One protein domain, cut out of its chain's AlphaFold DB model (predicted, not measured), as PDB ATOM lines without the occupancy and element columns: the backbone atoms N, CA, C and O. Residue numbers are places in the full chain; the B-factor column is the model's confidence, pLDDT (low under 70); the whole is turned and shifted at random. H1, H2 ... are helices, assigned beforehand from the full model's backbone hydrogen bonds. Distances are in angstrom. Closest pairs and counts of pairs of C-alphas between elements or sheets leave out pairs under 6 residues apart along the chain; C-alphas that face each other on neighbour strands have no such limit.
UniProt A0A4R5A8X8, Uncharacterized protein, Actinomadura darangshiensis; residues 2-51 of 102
ATOM      1  N   GLU A   2     -36.318 -11.195 -71.264       57.47
ATOM      2  CA  GLU A   2     -37.255 -10.818 -72.339       57.47
ATOM      3  C   GLU A   2     -36.822 -11.418 -73.687       57.47
ATOM      4  O   GLU A   2     -37.639 -12.020 -74.379       57.47
ATOM      5  N   GLU A   3     -35.515 -11.410 -73.975       64.31
ATOM      6  CA  GLU A   3     -34.931 -12.110 -75.129       64.31
ATOM      7  C   GLU A   3     -35.190 -13.623 -75.128       64.31
ATOM      8  O   GLU A   3     -35.459 -14.197 -76.174       64.31
ATOM      9  N   MET A   4     -35.194 -14.280 -73.964       68.62
ATOM     10  CA  MET A   4     -35.470 -15.720 -73.863       68.62
ATOM     11  C   MET A   4     -36.919 -16.031 -74.247       68.62
ATOM     12  O   MET A   4     -37.177 -16.973 -74.991       68.62
ATOM     13  N   PHE A   5     -37.877 -15.221 -73.788       62.59
ATOM     14  CA  PHE A   5     -39.277 -15.381 -74.182       62.59
ATOM     15  C   PHE A   5     -39.504 -15.042 -75.659       62.59
ATOM     16  O   PHE A   5     -40.327 -15.693 -76.302       62.59
ATOM     17  N   ALA A   6     -38.758 -14.081 -76.211       66.69
ATOM     18  CA  ALA A   6     -38.775 -13.779 -77.639       66.69
ATOM     19  C   ALA A   6     -38.213 -14.938 -78.483       66.69
ATOM     20  O   ALA A   6     -38.807 -15.292 -79.499       66.69
ATOM     21  N   VAL A   7     -37.129 -15.582 -78.032       72.81
ATOM     22  CA  VAL A   7     -36.545 -16.770 -78.678       72.81
ATOM     23  C   VAL A   7     -37.516 -17.948 -78.631       72.81
ATOM     24  O   VAL A   7     -37.825 -18.503 -79.682       72.81
ATOM     25  N   ILE A   8     -38.092 -18.258 -77.464       66.94
ATOM     26  CA  ILE A   8     -39.105 -19.318 -77.319       66.94
ATOM     27  C   ILE A   8     -40.305 -19.043 -78.233       66.94
ATOM     28  O   ILE A   8     -40.794 -19.949 -78.902       66.94
ATOM     29  N   ALA A   9     -40.787 -17.797 -78.298       62.69
ATOM     30  CA  ALA A   9     -41.893 -17.435 -79.177       62.69
ATOM     31  C   ALA A   9     -41.540 -17.611 -80.667       62.69
ATOM     32  O   ALA A   9     -42.375 -18.110 -81.422       62.69
ATOM     33  N   ARG A  10     -40.321 -17.239 -81.079       66.38
ATOM     34  CA  ARG A  10     -39.822 -17.377 -82.455       66.38
ATOM     35  C   ARG A  10     -39.653 -18.842 -82.862       66.38
ATOM     36  O   ARG A  10     -40.223 -19.244 -83.867       66.38
ATOM     37  N   GLU A  11     -38.955 -19.646 -82.065       67.62
ATOM     38  CA  GLU A  11     -38.718 -21.071 -82.358       67.62
ATOM     39  C   GLU A  11     -40.033 -21.850 -82.466       67.62
ATOM     40  O   GLU A  11     -40.230 -22.685 -83.349       67.62
ATOM     41  N   HIS A  12     -40.996 -21.521 -81.604       61.25
ATOM     42  CA  HIS A  12     -42.333 -22.091 -81.682       61.25
ATOM     43  C   HIS A  12     -43.083 -21.659 -82.956       61.25
ATOM     44  O   HIS A  12     -43.756 -22.489 -83.571       61.25
ATOM     45  N   GLN A  13     -42.947 -20.403 -83.402       60.06
ATOM     46  CA  GLN A  13     -43.501 -19.952 -84.686       60.06
ATOM     47  C   GLN A  13     -42.867 -20.667 -85.887       60.06
ATOM     48  O   GLN A  13     -43.601 -21.068 -86.790       60.06
ATOM     49  N   GLU A  14     -41.550 -20.869 -85.874       65.19
ATOM     50  CA  GLU A  14     -40.795 -21.593 -86.907       65.19
ATOM     51  C   GLU A  14     -41.200 -23.076 -86.974       65.19
ATOM     52  O   GLU A  14     -41.338 -23.636 -88.059       65.19
ATOM     53  N   ALA A  15     -41.530 -23.686 -85.830       65.12
ATOM     54  CA  ALA A  15     -42.099 -25.035 -85.741       65.12
ATOM     55  C   ALA A  15     -43.614 -25.109 -86.061       65.12
ATOM     56  O   ALA A  15     -44.255 -26.135 -85.815       65.12
ATOM     57  N   GLY A  16     -44.223 -24.022 -86.553       55.62
ATOM     58  CA  GLY A  16     -45.646 -23.953 -86.912       55.62
ATOM     59  C   GLY A  16     -46.617 -23.874 -85.722       55.62
ATOM     60  O   GLY A  16     -47.832 -23.957 -85.902       55.62
ATOM     61  N   ARG A  17     -46.117 -23.695 -84.493       62.66
ATOM     62  CA  ARG A  17     -46.905 -23.659 -83.250       62.66
ATOM     63  C   ARG A  17     -46.873 -22.260 -82.643       62.66
ATOM     64  O   ARG A  17     -45.964 -21.910 -81.913       62.66
ATOM     65  N   ARG A  18     -47.895 -21.432 -82.860       62.91
ATOM     66  CA  ARG A  18     -47.935 -20.092 -82.240       62.91
ATOM     67  C   ARG A  18     -48.234 -20.194 -80.738       62.91
ATOM     68  O   ARG A  18     -49.361 -20.513 -80.360       62.91
ATOM     69  N   LEU A  19     -47.262 -19.880 -79.876       71.44
ATOM     70  CA  LEU A  19     -47.540 -19.654 -78.454       71.44
ATOM     71  C   LEU A  19     -48.354 -18.368 -78.308       71.44
ATOM     72  O   LEU A  19     -47.935 -17.292 -78.734       71.44
ATOM     73  N   SER A  20     -49.541 -18.474 -77.715       76.62
ATOM     74  CA  SER A  20     -50.354 -17.292 -77.439       76.62
ATOM     75  C   SER A  20     -49.693 -16.441 -76.349       76.62
ATOM     76  O   SER A  20     -49.050 -16.977 -75.443       76.62
ATOM     77  N   ALA A  21     -49.919 -15.126 -76.363       79.56
ATOM     78  CA  ALA A  21     -49.459 -14.249 -75.283       79.56
ATOM     79  C   ALA A  21     -49.978 -14.716 -73.906       79.56
ATOM     80  O   ALA A  21     -49.264 -14.663 -72.910       79.56
ATOM     81  N   ALA A  22     -51.194 -15.277 -73.861       80.62
ATOM     82  CA  ALA A  22     -51.773 -15.867 -72.654       80.62
ATOM     83  C   ALA A  22     -51.051 -17.144 -72.188       80.62
ATOM     84  O   ALA A  22     -51.111 -17.492 -71.011       80.62
ATOM     85  N   THR A  23     -50.393 -17.870 -73.090       84.62
ATOM     86  CA  THR A  23     -49.558 -19.022 -72.740       84.62
ATOM     87  C   THR A  23     -48.249 -18.552 -72.114       84.62
ATOM     88  O   THR A  23     -47.880 -19.050 -71.056       84.62
ATOM     89  N   LEU A  24     -47.595 -17.548 -72.709       84.50
ATOM     90  CA  LEU A  24     -46.369 -16.950 -72.164       84.50
ATOM     91  C   LEU A  24     -46.598 -16.361 -70.766       84.50
ATOM     92  O   LEU A  24     -45.796 -16.586 -69.862       84.50
ATOM     93  N   ASP A  25     -47.729 -15.683 -70.566       85.31
ATOM     94  CA  ASP A  25     -48.107 -15.130 -69.265       85.31
ATOM     95  C   ASP A  25     -48.268 -16.221 -68.194       85.31
ATOM     96  O   ASP A  25     -47.731 -16.099 -67.092       85.31
ATOM     97  N   ARG A  26     -48.915 -17.345 -68.540       86.62
ATOM     98  CA  ARG A  26     -49.032 -18.509 -67.643       86.62
ATOM     99  C   ARG A  26     -47.677 -19.132 -67.320       86.62
ATOM    100  O   ARG A  26     -47.433 -19.440 -66.160       86.62
ATOM    101  N   ILE A  27     -46.797 -19.288 -68.311       88.44
ATOM    102  CA  ILE A  27     -45.438 -19.807 -68.098       88.44
ATOM    103  C   ILE A  27     -44.687 -18.911 -67.109       88.44
ATOM    104  O   ILE A  27     -44.157 -19.403 -66.112       88.44
ATOM    105  N   ARG A  28     -44.700 -17.589 -67.327       88.50
ATOM    106  CA  ARG A  28     -44.073 -16.625 -66.416       88.50
ATOM    107  C   ARG A  28     -44.674 -16.690 -65.012       88.50
ATOM    108  O   ARG A  28     -43.921 -16.671 -64.044       88.50
ATOM    109  N   ALA A  29     -45.998 -16.774 -64.883       90.00
ATOM    110  CA  ALA A  29     -46.668 -16.862 -63.586       90.00
ATOM    111  C   ALA A  29     -46.228 -18.110 -62.798       90.00
ATOM    112  O   ALA A  29     -45.892 -18.002 -61.617       90.00
ATOM    113  N   THR A  30     -46.147 -19.267 -63.463       94.25
ATOM    114  CA  THR A  30     -45.650 -20.514 -62.865       94.25
ATOM    115  C   THR A  30     -44.189 -20.391 -62.437       94.25
ATOM    116  O   THR A  30     -43.856 -20.716 -61.298       94.25
ATOM    117  N   LEU A  31     -43.320 -19.865 -63.308       92.25
ATOM    118  CA  LEU A  31     -41.904 -19.650 -62.988       92.25
ATOM    119  C   LEU A  31     -41.733 -18.694 -61.807       92.25
ATOM    120  O   LEU A  31     -40.972 -18.977 -60.886       92.25
ATOM    121  N   ARG A  32     -42.483 -17.588 -61.790       92.25
ATOM    122  CA  ARG A  32     -42.458 -16.621 -60.691       92.25
ATOM    123  C   ARG A  32     -42.864 -17.275 -59.374       92.25
ATOM    124  O   ARG A  32     -42.223 -17.006 -58.361       92.25
ATOM    125  N   ALA A  33     -43.895 -18.119 -59.375       94.06
ATOM    126  CA  ALA A  33     -44.334 -18.840 -58.183       94.06
ATOM    127  C   ALA A  33     -43.269 -19.828 -57.678       94.06
ATOM    128  O   ALA A  33     -42.959 -19.820 -56.486       94.06
ATOM    129  N   ALA A  34     -42.673 -20.617 -58.579       94.25
ATOM    130  CA  ALA A  34     -41.622 -21.576 -58.245       94.25
ATOM    131  C   ALA A  34     -40.360 -20.885 -57.701       94.25
ATOM    132  O   ALA A  34     -39.865 -21.248 -56.637       94.25
ATOM    133  N   LEU A  35     -39.889 -19.829 -58.367       94.06
ATOM    134  CA  LEU A  35     -38.713 -19.069 -57.932       94.06
ATOM    135  C   LEU A  35     -38.961 -18.305 -56.627       94.06
ATOM    136  O   LEU A  35     -38.071 -18.213 -55.791       94.06
ATOM    137  N   ASN A  36     -40.185 -17.829 -56.385       94.38
ATOM    138  CA  ASN A  36     -40.550 -17.276 -55.078       94.38
ATOM    139  C   ASN A  36     -40.522 -18.331 -53.964       94.38
ATOM    140  O   ASN A  36     -40.214 -17.999 -52.823       94.38
ATOM    141  N   ALA A  37     -40.873 -19.585 -54.260       95.06
ATOM    142  CA  ALA A  37     -40.733 -20.668 -53.291       95.06
ATOM    143  C   ALA A  37     -39.253 -20.972 -53.012       95.06
ATOM    144  O   ALA A  37     -38.882 -21.105 -51.849       95.06
ATOM    145  N   ALA A  38     -38.413 -20.990 -54.051       93.69
ATOM    146  CA  ALA A  38     -36.971 -21.178 -53.921       93.69
ATOM    147  C   ALA A  38     -36.303 -20.055 -53.102       93.69
ATOM    148  O   ALA A  38     -35.497 -20.353 -52.225       93.69
ATOM    149  N   LEU A  39     -36.701 -18.791 -53.310       94.44
ATOM    150  CA  LEU A  39     -36.255 -17.652 -52.494       94.44
ATOM    151  C   LEU A  39     -36.569 -17.851 -51.010       94.44
ATOM    152  O   LEU A  39     -35.701 -17.692 -50.160       94.44
ATOM    153  N   ARG A  40     -37.815 -18.226 -50.686       93.31
ATOM    154  CA  ARG A  40     -38.230 -18.460 -49.290       93.31
ATOM    155  C   ARG A  40     -37.485 -19.623 -48.639       93.31
ATOM    156  O   ARG A  40     -37.337 -19.631 -47.424       93.31
ATOM    157  N   ALA A  41     -37.044 -20.588 -49.438       96.00
ATOM    158  CA  ALA A  41     -36.221 -21.703 -48.991       96.00
ATOM    159  C   ALA A  41     -34.716 -21.367 -48.938       96.00
ATOM    160  O   ALA A  41     -33.930 -22.231 -48.565       96.00
ATOM    161  N   GLY A  42     -34.303 -20.152 -49.324       94.25
ATOM    162  CA  GLY A  42     -32.895 -19.743 -49.370       94.25
ATOM    163  C   GLY A  42     -32.075 -20.425 -50.471       94.25
ATOM    164  O   GLY A  42     -30.853 -20.445 -50.393       94.25
ATOM    165  N   LEU A  43     -32.727 -21.009 -51.482       95.19
ATOM    166  CA  LEU A  43     -32.061 -21.742 -52.570       95.19
ATOM    167  C   LEU A  43     -31.560 -20.828 -53.695       95.19
ATOM    168  O   LEU A  43     -30.725 -21.236 -54.498       95.19
ATOM    169  N   VAL A  44     -32.110 -19.619 -53.785       92.00
ATOM    170  CA  VAL A  44     -31.730 -18.575 -54.743       92.00
ATOM    171  C   VAL A  44     -31.787 -17.223 -54.041       92.00
ATOM    172  O   VAL A  44     -32.570 -17.056 -53.107       92.00
ATOM    173  N   GLU A  45     -30.983 -16.265 -54.494       91.50
ATOM    174  CA  GLU A  45     -30.893 -14.926 -53.888       91.50
ATOM    175  C   GLU A  45     -31.873 -13.921 -54.511       91.50
ATOM    176  O   GLU A  45     -32.367 -13.021 -53.835       91.50
ATOM    177  N   GLU A  46     -32.227 -14.113 -55.784       88.75
ATOM    178  CA  GLU A  46     -33.196 -13.278 -56.492       88.75
ATOM    179  C   GLU A  46     -34.185 -14.096 -57.336       88.75
ATOM    180  O   GLU A  46     -33.931 -15.240 -57.712       88.75
ATOM    181  N   ASN A  47     -35.347 -13.501 -57.642       88.81
ATOM    182  CA  ASN A  47     -36.333 -14.087 -58.552       88.81
ATOM    183  C   ASN A  47     -36.268 -13.411 -59.928       88.81
ATOM    184  O   ASN A  47     -36.964 -12.412 -60.147       88.81
ATOM    185  N   PRO A  48     -35.533 -13.995 -60.887       82.19
ATOM    186  CA  PRO A  48     -35.426 -13.455 -62.235       82.19
ATOM    187  C   PRO A  48     -36.786 -13.285 -62.944       82.19
ATOM    188  O   PRO A  48     -37.036 -12.272 -63.601       82.19
ATOM    189  N   ALA A  49     -37.736 -14.208 -62.754       84.31
ATOM    190  CA  ALA A  49     -39.063 -14.115 -63.373       84.31
ATOM    191  C   ALA A  49     -39.891 -12.921 -62.865       84.31
ATOM    192  O   ALA A  49     -40.906 -12.571 -63.474       84.31
ATOM    193  N   SER A  50     -39.474 -12.281 -61.766       81.19
ATOM    194  CA  SER A  50     -40.130 -11.075 -61.273       81.19
ATOM    195  C   SER A  50     -39.812  -9.815 -62.071       81.19
ATOM    196  O   SER A  50     -40.595  -8.869 -61.998       81.19
ATOM    197  N   LEU A  51     -38.726  -9.827 -62.846       83.88
ATOM    198  CA  LEU A  51     -38.246  -8.699 -63.647       83.88
ATOM    199  C   LEU A  51     -38.792  -8.707 -65.082       83.88
ATOM    200  O   LEU A  51     -38.578  -7.764 -65.835       83.88
TER     201      LEU A  51
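This is residues 2 to 51 of the 102 residues of an uncharacterized protein of Actinomadura darangshiensis (UniProt A0A4R5A8X8). What shape appears? A loose rod: H1 at one end, then the longer H2 running the opposite way to the other end, where residues 41 to 51 fold back beside H2. What are its measures? The 50 printed residues, all helix by class, hold two named helices, H1 then H2, and no named strand; they span 40 by 17 by 15 A, with a radius of gyration of the C-alphas of 13.0 A.

How do the helices stand? H1, residues 2 to 14, and H2, residues 21 to 40, run opposite ways at a steep tilt of 42 degrees. They are close but not clearly touching; their closest C-alphas, of Phe 5 and Leu 24, are 7.5 A apart. And their backbones? In both, every O i to N i+4 pair is within hydrogen-bond range.

Where does H1 begin? At C-alpha 2, (-37.255, -10.818, -72.339), and it is 18.5 A long. Where does H2 end? At C-alpha 40, (-38.230, -18.460, -49.290), after 28.6 A.

Any cut? The printed part has no cut, and the H1 to H2 link is short. Where is confidence low? Residues 2 to 6 and 8 to 18 have pLDDT under 70.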